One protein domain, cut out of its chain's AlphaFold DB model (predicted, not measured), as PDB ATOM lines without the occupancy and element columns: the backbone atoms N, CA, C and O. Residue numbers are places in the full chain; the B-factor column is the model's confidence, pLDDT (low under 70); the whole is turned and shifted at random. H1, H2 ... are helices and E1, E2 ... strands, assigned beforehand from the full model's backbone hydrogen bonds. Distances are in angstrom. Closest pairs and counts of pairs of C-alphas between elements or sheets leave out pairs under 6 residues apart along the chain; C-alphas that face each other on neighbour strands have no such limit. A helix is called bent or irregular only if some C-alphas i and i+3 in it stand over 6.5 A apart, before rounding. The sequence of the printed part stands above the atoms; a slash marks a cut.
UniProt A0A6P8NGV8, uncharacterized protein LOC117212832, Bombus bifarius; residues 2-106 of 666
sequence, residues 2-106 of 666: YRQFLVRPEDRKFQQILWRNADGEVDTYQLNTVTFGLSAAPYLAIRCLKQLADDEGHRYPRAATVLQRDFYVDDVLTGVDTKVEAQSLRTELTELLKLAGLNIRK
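What this domain is: This is residues 2 to 106 of the 666 residues of the protein "uncharacterized protein LOC117212832" of Bombus bifarius (UniProt A0A6P8NGV8). This is a long, two-lobed model: a thin hairpin of strands E1 and E2, with the short H1 before it, makes one end, and three helices make the other. H2 and H3 fold back on each other as a helical hairpin, and H4 crosses them. The 105 printed residues hold four named helices and two named strands, in the order H1, E1, E2, H2, H3, H4; the sheet, E1 - E2, is antiparallel and the class is mostly helix. The whole is loose, with a radius of gyration of the C-alphas of 17.6 A and spans of 59 by 28 by 21 A.

How they stand to each other: H1, residues 12 to 15, meets E1, residues 16 to 20, by a tight link. E1 and E2, residues 26 to 30, form an antiparallel hairpin at 152 degrees, with N 17 and O 29 2.9 A apart, within hydrogen-bond range. H2, residues 41 to 59, touches H3, residues 61 to 69, at a shallow tilt of 20 degrees, opposite ways; their closest C-alphas, Gly 57 and Ala 64, are 4.7 A apart. H4, residues 83 to 99, touches H3 with residues 89 to 96 alone, about perpendicular at 74 degrees; the closest C-alphas, Ala 63 and Leu 93, are 4.7 A apart. E1 is apart from H2, H3 and H4. Every O i to N i+4 pair is within hydrogen-bond range in H3 and H4, 13 of 15 are in H2, and H1 is too short for one.

Where its parts are: H1 begins at C-alpha 12 (42.265, 2.544, 21.186). H2 is 27.5 A long, with a kink of 33 degrees near residue 53, and is irregular: C-alphas 55 and 58 are 7.6 A apart. H4, 25.0 A long, ends at C-alpha 99 (24.852, -13.724, 21.398).

The domain as a whole: The C-alphas of Gly 24 and Thr 82 are farthest apart, at 59.6 A. The printed part has no cut; the link from H3 to H4 is long. No printed residue is under 70 in pLDDT.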
ATOM      1  N   TYR A   2      26.685   0.688  19.098       85.50
ATOM      2  CA  TYR A   2      28.133   1.004  19.056       85.50
ATOM      3  C   TYR A   2      28.972   0.607  20.280       85.50
ATOM      4  O   TYR A   2      30.025  -0.007  20.141       85.50
ATOM      5  N   ARG A   3      28.487   0.905  21.489       87.44
ATOM      6  CA  ARG A   3      29.219   0.636  22.736       87.44
ATOM      7  C   ARG A   3      29.376  -0.851  23.081       87.44
ATOM      8  O   ARG A   3      30.082  -1.140  24.035       87.44
ATOM      9  N   GLN A   4      28.754  -1.764  22.333       88.50
ATOM     10  CA  GLN A   4      28.909  -3.212  22.531       88.50
ATOM     11  C   GLN A   4      30.131  -3.790  21.809       88.50
ATOM     12  O   GLN A   4      30.617  -4.854  22.175       88.50
ATOM     13  N   PHE A   5      30.664  -3.092  20.804       89.81
ATOM     14  CA  PHE A   5      31.783  -3.596  20.015       89.81
ATOM     15  C   PHE A   5      33.107  -3.018  20.509       89.81
ATOM     16  O   PHE A   5      33.286  -1.798  20.558       89.81
ATOM     17  N   LEU A   6      34.043  -3.899  20.866       91.69
ATOM     18  CA  LEU A   6      35.394  -3.521  21.274       91.69
ATOM     19  C   LEU A   6      36.237  -3.107  20.067       91.69
ATOM     20  O   LEU A   6      36.221  -3.738  19.013       91.69
ATOM     21  N   VAL A   7      37.027  -2.058  20.259       91.44
ATOM     22  CA  VAL A   7      38.054  -1.627  19.311       91.44
ATOM     23  C   VAL A   7      39.336  -2.406  19.605       91.44
ATOM     24  O   VAL A   7      39.614  -2.748  20.765       91.44
ATOM     25  N   ARG A   8      40.124  -2.696  18.565       91.62
ATOM     26  CA  ARG A   8      41.415  -3.381  18.705       91.62
ATOM     27  C   ARG A   8      42.324  -2.623  19.677       91.62
ATOM     28  O   ARG A   8      42.372  -1.395  19.593       91.62
ATOM     29  N   PRO A   9      43.029  -3.308  20.596       93.75
ATOM     30  CA  PRO A   9      43.879  -2.649  21.585       93.75
ATOM     31  C   PRO A   9      44.867  -1.641  20.984       93.75
ATOM     32  O   PRO A   9      45.009  -0.549  21.536       93.75
ATOM     33  N   GLU A  10      45.477  -1.945  19.831       94.56
ATOM     34  CA  GLU A  10      46.419  -1.040  19.157       94.56
ATOM     35  C   GLU A  10      45.798   0.283  18.672       94.56
ATOM     36  O   GLU A  10      46.497   1.301  18.617       94.56
ATOM     37  N   ASP A  11      44.495   0.294  18.378       90.88
ATOM     38  CA  ASP A  11      43.776   1.437  17.803       90.88
ATOM     39  C   ASP A  11      43.107   2.318  18.867       90.88
ATOM     40  O   ASP A  11      42.797   3.485  18.620       90.88
ATOM     41  N   ARG A  12      42.917   1.803  20.088       91.44
ATOM     42  CA  ARG A  12      42.265   2.544  21.186       91.44
ATOM     43  C   ARG A  12      42.997   3.832  21.544       91.44
ATOM     44  O   ARG A  12      42.386   4.765  22.052       91.44
ATOM     45  N   LYS A  13      44.313   3.906  21.308       91.19
ATOM     46  CA  LYS A  13      45.127   5.109  21.573       91.19
ATOM     47  C   LYS A  13      44.650   6.329  20.779       91.19
ATOM     48  O   LYS A  13      44.799   7.449  21.242       91.19
ATOM     49  N   PHE A  14      44.013   6.111  19.628       89.19
ATOM     50  CA  PHE A  14      43.443   7.173  18.800       89.19
ATOM     51  C   PHE A  14      42.060   7.644  19.280       89.19
ATOM     52  O   PHE A  14      41.502   8.572  18.705       89.19
ATOM     53  N   GLN A  15      41.499   7.019  20.325       90.00
ATOM     54  CA  GLN A  15      40.228   7.403  20.954       90.00
ATOM     55  C   GLN A  15      40.425   7.952  22.374       90.00
ATOM     56  O   GLN A  15      39.538   7.830  23.223       90.00
ATOM     57  N   GLN A  16      41.603   8.514  22.657       91.12
ATOM     58  CA  GLN A  16      41.858   9.186  23.925       91.12
ATOM     59  C   GLN A  16      41.123  10.525  23.987       91.12
ATOM     60  O   GLN A  16      41.127  11.300  23.030       91.12
ATOM     61  N   ILE A  17      40.504  10.792  25.131       91.88
ATOM     62  CA  ILE A  17      39.831  12.049  25.433       91.88
ATOM     63  C   ILE A  17      40.378  12.618  26.737       91.88
ATOM     64  O   ILE A  17      40.746  11.877  27.650       91.88
ATOM     65  N   LEU A  18      40.400  13.944  26.822       92.69
ATOM     66  CA  LEU A  18      40.653  14.659  28.063       92.69
ATOM     67  C   LEU A  18      39.305  15.027  28.674       92.69
ATOM     68  O   LEU A  18      38.465  15.631  28.005       92.69
ATOM     69  N   TRP A  19      39.096  14.659  29.929       91.50
ATOM     70  CA  TRP A  19      37.899  15.005  30.680       91.50
ATOM     71  C   TRP A  19      38.292  15.907  31.836       91.50
ATOM     72  O   TRP A  19      39.201  15.584  32.593       91.50
ATOM     73  N   ARG A  20      37.608  17.041  31.965       93.31
ATOM     74  CA  ARG A  20      37.794  17.942  33.097       93.31
ATOM     75  C   ARG A  20      36.682  17.692  34.107       93.31
ATOM     76  O   ARG A  20      35.511  17.818  33.748       93.31
ATOM     77  N   ASN A  21      37.040  17.321  35.331       88.81
ATOM     78  CA  ASN A  21      36.071  17.136  36.407       88.81
ATOM     79  C   ASN A  21      35.559  18.494  36.941       88.81
ATOM     80  O   ASN A  21      36.000  19.561  36.505       88.81
ATOM     81  N   ALA A  22      34.585  18.456  37.856       88.31
ATOM     82  CA  ALA A  22      33.986  19.663  38.434       88.31
ATOM     83  C   ALA A  22      34.996  20.513  39.228       88.31
ATOM     84  O   ALA A  22      34.844  21.732  39.294       88.31
ATOM     85  N   ASP A  23      36.046  19.879  39.751       90.00
ATOM     86  CA  ASP A  23      37.122  20.506  40.525       90.00
ATOM     87  C   ASP A  23      38.226  21.112  39.633       90.00
ATOM     88  O   ASP A  23      39.148  21.769  40.112       90.00
ATOM     89  N   GLY A  24      38.112  20.954  38.308       88.12
ATOM     90  CA  GLY A  24      39.023  21.530  37.320       88.12
ATOM     91  C   GLY A  24      40.241  20.665  36.981       88.12
ATOM     92  O   GLY A  24      41.034  21.070  36.125       88.12
ATOM     93  N   GLU A  25      40.370  19.483  37.580       90.38
ATOM     94  CA  GLU A  25      41.411  18.505  37.266       90.38
ATOM     95  C   GLU A  25      41.122  17.839  35.918       90.38
ATOM     96  O   GLU A  25      39.967  17.608  35.545       90.38
ATOM     97  N   VAL A  26      42.180  17.569  35.152       91.75
ATOM     98  CA  VAL A  26      42.076  16.994  33.809       91.75
ATOM     99  C   VAL A  26      42.591  15.564  33.826       91.75
ATOM    100  O   VAL A  26      43.791  15.330  33.947       91.75
ATOM    101  N   ASP A  27      41.678  14.626  33.612       92.94
ATOM    102  CA  ASP A  27      41.957  13.204  33.470       92.94
ATOM    103  C   ASP A  27      42.041  12.800  31.996       92.94
ATOM    104  O   ASP A  27      41.364  13.360  31.126       92.94
ATOM    105  N   THR A  28      42.842  11.773  31.710       92.81
ATOM    106  CA  THR A  28      42.925  11.166  30.376       92.81
ATOM    107  C   THR A  28      42.182   9.837  30.363       92.81
ATOM    108  O   THR A  28      42.557   8.902  31.067       92.81
ATOM    109  N   TYR A  29      41.162   9.723  29.513       91.81
ATOM    110  CA  TYR A  29      40.394   8.495  29.325       91.81
ATOM    111  C   TYR A  29      40.658   7.894  27.951       91.81
ATOM    112  O   TYR A  29      40.740   8.603  26.951       91.81
ATOM    113  N   GLN A  30      40.738   6.567  27.889       91.94
ATOM    114  CA  GLN A  30      40.854   5.818  26.641       91.94
ATOM    115  C   GLN A  30      39.569   5.030  26.394       91.94
ATOM    116  O   GLN A  30      39.194   4.160  27.182       91.94
ATOM    117  N   LEU A  31      38.876   5.332  25.297       91.94
ATOM    118  CA  LEU A  31      37.628   4.653  24.965       91.94
ATOM    119  C   LEU A  31      37.919   3.282  24.334       91.94
ATOM    120  O   LEU A  31      38.629   3.169  23.337       91.94
ATOM    121  N   ASN A  32      37.358   2.228  24.931       92.81
ATOM    122  CA  ASN A  32      37.608   0.838  24.524       92.81
ATOM    123  C   ASN A  32      36.676   0.334  23.414       92.81
ATOM    124  O   ASN A  32      36.959  -0.686  22.785       92.81
ATOM    125  N   THR A  33      35.544   1.004  23.211       92.50
ATOM    126  CA  THR A  33      34.456   0.560  22.335       92.50
ATOM    127  C   THR A  33      34.249   1.532  21.191       92.50
ATOM    128  O   THR A  33      34.707   2.674  21.247       92.50
ATOM    129  N   VAL A  34      33.544   1.096  20.147       89.12
ATOM    130  CA  VAL A  34      33.198   1.980  19.032       89.12
ATOM    131  C   VAL A  34      32.438   3.195  19.579       89.12
ATOM    132  O   VAL A  34      31.415   3.079  20.258       89.12
ATOM    133  N   THR A  35      32.992   4.377  19.315       86.19
ATOM    134  CA  THR A  35      32.554   5.645  19.901       86.19
ATOM    135  C   THR A  35      31.748   6.465  18.894       86.19
ATOM    136  O   THR A  35      32.075   6.513  17.709       86.19
ATOM    137  N   PHE A  36      30.695   7.130  19.374       82.19
ATOM    138  CA  PHE A  36      29.887   8.051  18.573       82.19
ATOM    139  C   PHE A  36      30.716   9.232  18.050       82.19
ATOM    140  O   PHE A  36      31.625   9.707  18.725       82.19
ATOM    141  N   GLY A  37      30.384   9.728  16.858       79.62
ATOM    142  CA  GLY A  37      31.067  10.874  16.245       79.62
ATOM    143  C   GLY A  37      32.324  10.521  15.443       79.62
ATOM    144  O   GLY A  37      32.835  11.373  14.723       79.62
ATOM    145  N   LEU A  38      32.790   9.267  15.487       84.12
ATOM    146  CA  LEU A  38      33.830   8.786  14.578       84.12
ATOM    147  C   LEU A  38      33.230   8.463  13.206       84.12
ATOM    148  O   LEU A  38      32.238   7.743  13.108       84.12
ATOM    149  N   SER A  39      33.882   8.923  12.137       83.38
ATOM    150  CA  SER A  39      33.451   8.666  10.754       83.38
ATOM    151  C   SER A  39      33.351   7.172  10.422       83.38
ATOM    152  O   SER A  39      32.467   6.763   9.677       83.38
ATOM    153  N   ALA A  40      34.222   6.345  11.010       87.12
ATOM    154  CA  ALA A  40      34.245   4.900  10.792       87.12
ATOM    155  C   ALA A  40      33.255   4.113  11.673       87.12
ATOM    156  O   ALA A  40      33.032   2.930  11.416       87.12
ATOM    157  N   ALA A  41      32.659   4.723  12.705       87.06
ATOM    158  CA  ALA A  41      31.836   4.000  13.678       87.06
ATOM    159  C   ALA A  41      30.622   3.274  13.059       87.06
ATOM    160  O   ALA A  41      30.450   2.092  13.370       87.06
ATOM    161  N   PRO A  42      29.823   3.893  12.161       86.44
ATOM    162  CA  PRO A  42      28.708   3.211  11.489       86.44
ATOM    163  C   PRO A  42      29.159   1.988  10.696       86.44
ATOM    164  O   PRO A  42      28.559   0.922  10.803       86.44
ATOM    165  N   TYR A  43      30.260   2.118   9.948       89.00
ATOM    166  CA  TYR A  43      30.817   1.013   9.173       89.00
ATOM    167  C   TYR A  43      31.247  -0.150  10.070       89.00
ATOM    168  O   TYR A  43      30.885  -1.294   9.800       89.00
ATOM    169  N   LEU A  44      31.982   0.135  11.151       89.62
ATOM    170  CA  LEU A  44      32.444  -0.889  12.088       89.62
ATOM    171  C   LEU A  44      31.267  -1.627  12.728       89.62
ATOM    172  O   LEU A  44      31.259  -2.854  12.752       89.62
ATOM    173  N   ALA A  45      30.248  -0.896  13.182       88.19
ATOM    174  CA  ALA A  45      29.086  -1.498  13.822       88.19
ATOM    175  C   ALA A  45      28.282  -2.391  12.859       88.19
ATOM    176  O   ALA A  45      27.964  -3.529  13.203       88.19
ATOM    177  N   ILE A  46      28.038  -1.933  11.625       89.00
ATOM    178  CA  ILE A  46      27.362  -2.735  10.592       89.00
ATOM    179  C   ILE A  46      28.207  -3.958  10.208       89.00
ATOM    180  O   ILE A  46      27.671  -5.050  10.019       89.00
ATOM    181  N   ARG A  47      29.536  -3.821  10.109       90.88
ATOM    182  CA  ARG A  47      30.418  -4.952   9.789       90.88
ATOM    183  C   ARG A  47      30.395  -6.017  10.883       90.88
ATOM    184  O   ARG A  47      30.421  -7.197  10.535       90.88
ATOM    185  N   CYS A  48      30.320  -5.619  12.155       91.50
ATOM    186  CA  CYS A  48      30.157  -6.538  13.282       91.50
ATOM    187  C   CYS A  48      28.813  -7.277  13.235       91.50
ATOM    188  O   CYS A  48      28.797  -8.482  13.458       91.50
ATOM    189  N   LEU A  49      27.710  -6.609  12.871       91.00
ATOM    190  CA  LEU A  49      26.421  -7.284  12.647       91.00
ATOM    191  C   LEU A  49      26.493  -8.310  11.510       91.00
ATOM    192  O   LEU A  49      25.989  -9.420  11.649       91.00
ATOM    193  N   LYS A  50      27.161  -7.971  10.401       91.94
ATOM    194  CA  LYS A  50      27.384  -8.925   9.304       91.94
ATOM    195  C   LYS A  50      28.231 -10.114   9.751       91.94
ATOM    196  O   LYS A  50      27.879 -11.241   9.446       91.94
ATOM    197  N   GLN A  51      29.294  -9.864  10.518       92.88
ATOM    198  CA  GLN A  51      30.138 -10.934  11.050       92.88
ATOM    199  C   GLN A  51      29.359 -11.857  11.997       92.88
ATOM    200  O   GLN A  51      29.511 -13.064  11.911       92.88
ATOM    201  N   LEU A  52      28.468 -11.313  12.833       93.06
ATOM    202  CA  LEU A  52      27.588 -12.115  13.686       93.06
ATOM    203  C   LEU A  52      26.684 -13.052  12.870       93.06
ATOM    204  O   LEU A  52      26.478 -14.201  13.256       93.06
ATOM    205  N   ALA A  53      26.155 -12.571  11.742       93.25
ATOM    206  CA  ALA A  53      25.390 -13.408  10.825       93.25
ATOM    207  C   ALA A  53      26.263 -14.489  10.160       93.25
ATOM    208  O   ALA A  53      25.780 -15.596   9.944       93.25
ATOM    209  N   ASP A  54      27.533 -14.204   9.874       94.06
ATOM    210  CA  ASP A  54      28.461 -15.185   9.296       94.06
ATOM    211  C   ASP A  54      28.861 -16.267  10.320       94.06
ATOM    212  O   ASP A  54      28.900 -17.450   9.985       94.06
ATOM    213  N   ASP A  55      29.111 -15.878  11.575       93.69
ATOM    214  CA  ASP A  55      29.596 -16.773  12.631       93.69
ATOM    215  C   ASP A  55      28.469 -17.667  13.191       93.69
ATOM    216  O   ASP A  55      28.594 -18.892  13.261       93.69
ATOM    217  N   GLU A  56      27.330 -17.070  13.560       93.56
ATOM    218  CA  GLU A  56      26.241 -17.750  14.287       93.56
ATOM    219  C   GLU A  56      24.961 -17.919  13.452       93.56
ATOM    220  O   GLU A  56      24.017 -18.594  13.871       93.56
ATOM    221  N   GLY A  57      24.900 -17.342  12.248       89.69
ATOM    222  CA  GLY A  57      23.675 -17.313  11.445       89.69
ATOM    223  C   GLY A  57      23.200 -18.673  10.941       89.69
ATOM    224  O   GLY A  57      22.011 -18.836  10.678       89.69
ATOM    225  N   HIS A  58      24.077 -19.682  10.884       93.12
ATOM    226  CA  HIS A  58      23.698 -21.056  10.529       93.12
ATOM    227  C   HIS A  58      22.663 -21.665  11.496       93.12
ATOM    228  O   HIS A  58      21.909 -22.555  11.106       93.12
ATOM    229  N   ARG A  59      22.595 -21.169  12.741       92.94
ATOM    230  CA  ARG A  59      21.614 -21.583  13.761       92.94
ATOM    231  C   ARG A  59      20.274 -20.855  13.630       92.94
ATOM    232  O   ARG A  59      19.263 -21.379  14.082       92.94
ATOM    233  N   TYR A  60      20.278 -19.670  13.015       93.31
ATOM    234  CA  TYR A  60      19.137 -18.754  12.914       93.31
ATOM    235  C   TYR A  60      19.032 -18.182  11.489       93.31
ATOM    236  O   TYR A  60      19.285 -16.992  11.267       93.31
ATOM    237  N   PRO A  61      18.720 -19.022  10.486       90.81
ATOM    238  CA  PRO A  61      18.867 -18.661   9.077       90.81
ATOM    239  C   PRO A  61      17.979 -17.483   8.649       90.81
ATOM    240  O   PRO A  61      18.382 -16.678   7.799       90.81
ATOM    241  N   ARG A  62      16.783 -17.327   9.242       91.06
ATOM    242  CA  ARG A  62      15.884 -16.212   8.903       91.06
ATOM    243  C   ARG A  62      16.440 -14.902   9.451       91.06
ATOM    244  O   ARG A  62      16.537 -13.922   8.716       91.06
ATOM    245  N   ALA A  63      16.871 -14.906  10.711       91.31
ATOM    246  CA  ALA A  63      17.489 -13.742  11.339       91.31
ATOM    247  C   ALA A  63      18.810 -13.340  10.671       91.31
ATOM    248  O   ALA A  63      19.039 -12.153  10.452       91.31
ATOM    249  N   ALA A  64      19.649 -14.305  10.289       92.00
ATOM    250  CA  ALA A  64      20.907 -14.049   9.589       92.00
ATOM    251  C   ALA A  64      20.686 -13.271   8.283       92.00
ATOM    252  O   ALA A  64      21.368 -12.280   8.019       92.00
ATOM    253  N   THR A  65      19.663 -13.661   7.516       90.94
ATOM    254  CA  THR A  65      19.269 -12.966   6.282       90.94
ATOM    255  C   THR A  65      18.859 -11.515   6.564       90.94
ATOM    256  O   THR A  65      19.291 -10.596   5.865       90.94
ATOM    257  N   VAL A  66      18.082 -11.284   7.628       90.75
ATOM    258  CA  VAL A  66      17.671  -9.938   8.067       90.75
ATOM    259  C   VAL A  66      18.877  -9.101   8.515       90.75
ATOM    260  O   VAL A  66      18.985  -7.947   8.107       90.75
ATOM    261  N   LEU A  67      19.825  -9.663   9.274       89.25
ATOM    262  CA  LEU A  67      21.053  -8.967   9.700       89.25
ATOM    263  C   LEU A  67      21.912  -8.513   8.517       89.25
ATOM    264  O   LEU A  67      22.519  -7.441   8.559       89.25
ATOM    265  N   GLN A  68      21.972  -9.322   7.462       88.00
ATOM    266  CA  GLN A  68      22.779  -9.018   6.284       88.00
ATOM    267  C   GLN A  68      22.128  -7.978   5.360       88.00
ATOM    268  O   GLN A  68      22.861  -7.211   4.723       88.00
ATOM    269  N   ARG A  69      20.788  -7.951   5.280       85.38
ATOM    270  CA  ARG A  69      20.033  -7.196   4.262       85.38
ATOM    271  C   ARG A  69      19.201  -6.028   4.802       85.38
ATOM    272  O   ARG A  69      19.201  -4.969   4.183       85.38
ATOM    273  N   ASP A  70      18.505  -6.213   5.922       86.56
ATOM    274  CA  ASP A  70      17.371  -5.368   6.347       86.56
ATOM    275  C   ASP A  70      17.729  -4.377   7.473       86.56
ATOM    276  O   ASP A  70      16.892  -3.581   7.908       86.56
ATOM    277  N   PHE A  71      18.974  -4.407   7.959       83.94
ATOM    278  CA  PHE A  71      19.478  -3.424   8.917       83.94
ATOM    279  C   PHE A  71      19.902  -2.129   8.224       83.94
ATOM    280  O   PHE A  71      20.782  -2.116   7.359       83.94
ATOM    281  N   TYR A  72      19.340  -1.015   8.684       76.94
ATOM    282  CA  TYR A  72      19.767   0.330   8.335       76.94
ATOM    283  C   TYR A  72      20.372   1.022   9.561       76.94
ATOM    284  O   TYR A  72      19.675   1.604  10.389       76.94
ATOM    285  N   VAL A  73      21.704   0.983   9.652       77.25
ATOM    286  CA  VAL A  73      22.473   1.514  10.789       77.25
ATOM    287  C   VAL A  73      22.044   0.854  12.107       77.25
ATOM    288  O   VAL A  73      22.466  -0.268  12.367       77.25
ATOM    289  N   ASP A  74      21.236   1.530  12.926       77.69
ATOM    290  CA  ASP A  74      20.765   1.048  14.229       77.69
ATOM    291  C   ASP A  74      19.340   0.458  14.163       77.69
ATOM    292  O   ASP A  74      18.924  -0.211  15.109       77.69
ATOM    293  N   ASP A  75      18.611   0.674  13.061       80.75
ATOM    294  CA  ASP A  75      17.211   0.276  12.894       80.75
ATOM    295  C   ASP A  75      17.087  -0.981  12.018       80.75
ATOM    296  O   ASP A  75      17.783  -1.127  11.012       80.75
ATOM    297  N   VAL A  76      16.155  -1.875  12.363       84.75
ATOM    298  CA  VAL A  76      15.791  -3.041  11.542       84.75
ATOM    299  C   VAL A  76      14.381  -2.863  10.991       84.75
ATOM    300  O   VAL A  76      13.435  -2.628  11.743       84.75
ATOM    301  N   LEU A  77      14.237  -2.967   9.670       84.94
ATOM    302  CA  LEU A  77      12.957  -2.820   8.976       84.94
ATOM    303  C   LEU A  77      12.739  -4.046   8.094       84.94
ATOM    304  O   LEU A  77      13.281  -4.137   6.997       84.94
ATOM    305  N   THR A  78      11.951  -5.000   8.585       87.12
ATOM    306  CA  THR A  78      11.703  -6.272   7.895       87.12
ATOM    307  C   THR A  78      10.231  -6.676   7.968       87.12
ATOM    308  O   THR A  78       9.451  -6.103   8.731       87.12
ATOM    309  N   GLY A  79       9.837  -7.648   7.150       85.88
ATOM    310  CA  GLY A  79       8.470  -8.152   7.069       85.88
ATOM    311  C   GLY A  79       8.401  -9.519   6.393       85.88
ATOM    312  O   GLY A  79       9.301  -9.896   5.647       85.88
ATOM    313  N   VAL A  80       7.322 -10.250   6.667       86.56
ATOM    314  CA  VAL A  80       7.023 -11.583   6.117       86.56
ATOM    315  C   VAL A  80       5.523 -11.708   5.836       86.56
ATOM    316  O   VAL A  80       4.735 -10.894   6.323       86.56
ATOM    317  N   ASP A  81       5.127 -12.713   5.055       84.25
ATOM    318  CA  ASP A  81       3.746 -12.860   4.584       84.25
ATOM    319  C   ASP A  81       2.807 -13.493   5.616       84.25
ATOM    320  O   ASP A  81       1.601 -13.240   5.585       84.25
ATOM    321  N   THR A  82       3.337 -14.293   6.549       87.44
ATOM    322  CA  THR A  82       2.523 -14.983   7.555       87.44
ATOM    323  C   THR A  82       2.891 -14.608   8.985       87.44
ATOM    324  O   THR A  82       4.039 -14.340   9.344       87.44
ATOM    325  N   LYS A  83       1.881 -14.650   9.852       87.62
ATOM    326  CA  LYS A  83       2.025 -14.325  11.271       87.62
ATOM    327  C   LYS A  83       2.940 -15.295  12.021       87.62
ATOM    328  O   LYS A  83       3.714 -14.874  12.875       87.62
ATOM    329  N   VAL A  84       2.867 -16.583  11.681       89.19
ATOM    330  CA  VAL A  84       3.704 -17.633  12.281       89.19
ATOM    331  C   VAL A  84       5.171 -17.388  11.947       89.19
ATOM    332  O   VAL A  84       6.021 -17.403  12.835       89.19
ATOM    333  N   GLU A  85       5.475 -17.074  10.686       90.00
ATOM    334  CA  GLU A  85       6.837 -16.741  10.277       90.00
ATOM    335  C   GLU A  85       7.355 -15.484  10.969       90.00
ATOM    336  O   GLU A  85       8.517 -15.461  11.371       90.00
ATOM    337  N   ALA A  86       6.499 -14.475  11.169       90.25
ATOM    338  CA  ALA A  86       6.881 -13.238  11.844       90.25
ATOM    339  C   ALA A  86       7.248 -13.491  13.312       90.25
ATOM    340  O   ALA A  86       8.222 -12.928  13.814       90.25
ATOM    341  N   GLN A  87       6.508 -14.373  13.996       89.12
ATOM    342  CA  GLN A  87       6.822 -14.784  15.366       89.12
ATOM    343  C   GLN A  87       8.151 -15.534  15.441       89.12
ATOM    344  O   GLN A  87       8.983 -15.191  16.279       89.12
ATOM    345  N   SER A  88       8.376 -16.515  14.560       91.19
ATOM    346  CA  SER A  88       9.650 -17.241  14.503       91.19
ATOM    347  C   SER A  88      10.817 -16.299  14.213       91.19
ATOM    348  O   SER A  88      11.820 -16.344  14.915       91.19
ATOM    349  N   LEU A  89      10.664 -15.393  13.240       91.69
ATOM    350  CA  LEU A  89      11.691 -14.417  12.884       91.69
ATOM    351  C   LEU A  89      12.031 -13.499  14.064       91.69
ATOM    352  O   LEU A  89      13.206 -13.268  14.332       91.69
ATOM    353  N   ARG A  90      11.027 -13.003  14.797       89.88
ATOM    354  CA  ARG A  90      11.226 -12.178  16.003       89.88
ATOM    355  C   ARG A  90      12.067 -12.906  17.055       89.88
ATOM    356  O   ARG A  90      12.964 -12.302  17.647       89.88
ATOM    357  N   THR A  91      11.762 -14.181  17.294       90.19
ATOM    358  CA  THR A  91      12.479 -15.020  18.262       90.19
ATOM    359  C   THR A  91      13.916 -15.263  17.815       90.19
ATOM    360  O   THR A  91      14.835 -14.903  18.546       90.19
ATOM    361  N   GLU A  92      14.117 -15.751  16.585       93.31
ATOM    362  CA  GLU A  92      15.448 -15.982  16.006       93.31
ATOM    363  C   GLU A  92      16.310 -14.711  16.036       93.31
ATOM    364  O   GLU A  92      17.489 -14.756  16.380       93.31
ATOM    365  N   LEU A  93      15.722 -13.553  15.713       92.06
ATOM    366  CA  LEU A  93      16.431 -12.275  15.673       92.06
ATOM    367  C   LEU A  93      16.893 -11.833  17.064       92.06
ATOM    368  O   LEU A  93      18.010 -11.341  17.228       92.06
ATOM    369  N   THR A  94      16.039 -12.030  18.068       90.81
ATOM    370  CA  THR A  94      16.344 -11.700  19.463       90.81
ATOM    371  C   THR A  94      17.429 -12.622  20.013       90.81
ATOM    372  O   THR A  94      18.346 -12.154  20.683       90.81
ATOM    373  N   GLU A  95      17.360 -13.920  19.714       92.69
ATOM    374  CA  GLU A  95      18.348 -14.910  20.150       92.69
ATOM    375  C   GLU A  95      19.714 -14.686  19.492       92.69
ATOM    376  O   GLU A  95      20.724 -14.654  20.198       92.69
ATOM    377  N   LEU A  96      19.750 -14.438  18.179       93.50
ATOM    378  CA  LEU A  96      20.989 -14.171  17.445       93.50
ATOM    379  C   LEU A  96      21.688 -12.902  17.951       93.50
ATOM    380  O   LEU A  96      22.884 -12.922  18.228       93.50
ATOM    381  N   LEU A  97      20.956 -11.799  18.135       91.94
ATOM    382  CA  LEU A  97      21.545 -10.544  18.620       91.94
ATOM    383  C   LEU A  97      22.006 -10.629  20.077       91.94
ATOM    384  O   LEU A  97      23.020 -10.024  20.437       91.94
ATOM    385  N   LYS A  98      21.326 -11.431  20.901       92.19
ATOM    386  CA  LYS A  98      21.712 -11.659  22.295       92.19
ATOM    387  C   LYS A  98      23.086 -12.321  22.417       92.19
ATOM    388  O   LYS A  98      23.801 -12.013  23.369       92.19
ATOM    389  N   LEU A  99      23.498 -13.145  21.446       90.88
ATOM    390  CA  LEU A  99      24.852 -13.724  21.398       90.88
ATOM    391  C   LEU A  99      25.948 -12.652  21.284       90.88
ATOM    392  O   LEU A  99      27.037 -12.833  21.818       90.88
ATOM    393  N   ALA A 100      25.644 -11.507  20.667       88.25
ATOM    394  CA  ALA A 100      26.540 -10.352  20.586       88.25
ATOM    395  C   ALA A 100      26.314  -9.309  21.699       88.25
ATOM    396  O   ALA A 100      26.824  -8.191  21.608       88.25
ATOM    397  N   GLY A 101      25.520  -9.625  22.729       88.75
ATOM    398  CA  GLY A 101      25.169  -8.677  23.793       88.75
ATOM    399  C   GLY A 101      24.271  -7.521  23.327       88.75
ATOM    400  O   GLY A 101      24.193  -6.483  23.989       88.75
ATOM    401  N   LEU A 102      23.603  -7.671  22.179       89.50
ATOM    402  CA  LEU A 102      22.692  -6.678  21.621       89.50
ATOM    403  C   LEU A 102      21.248  -7.018  21.995       89.50
ATOM    404  O   LEU A 102      20.800  -8.148  21.838       89.50
ATOM    405  N   ASN A 103      20.503  -6.003  22.433       86.50
ATOM    406  CA  ASN A 103      19.077  -6.114  22.733       86.50
ATOM    407  C   ASN A 103      18.291  -5.174  21.811       86.50
ATOM    408  O   ASN A 103      18.529  -3.963  21.835       86.50
ATOM    409  N   ILE A 104      17.352  -5.723  21.033       83.88
ATOM    410  CA  ILE A 104      16.395  -4.925  20.252       83.88
ATOM    411  C   ILE A 104      15.354  -4.330  21.201       83.88
ATOM    412  O   ILE A 104      14.845  -5.015  22.086       83.88
ATOM    413  N   ARG A 105      15.024  -3.057  20.984       81.31
ATOM    414  CA  ARG A 105      13.982  -2.314  21.702       81.31
ATOM    415  C   ARG A 105      13.093  -1.573  20.702       81.31
ATOM    416  O   ARG A 105      13.439  -1.505  19.527       81.31
ATOM    417  N   LYS A 106      12.004  -0.962  21.184       81.19
ATOM    418  CA  LYS A 106      11.051  -0.163  20.381       81.19
ATOM    419  C   LYS A 106      10.408  -0.960  19.226       81.19
ATOM    420  O   LYS A 106      10.290  -0.461  18.110       81.19
TER     421      LYS A 106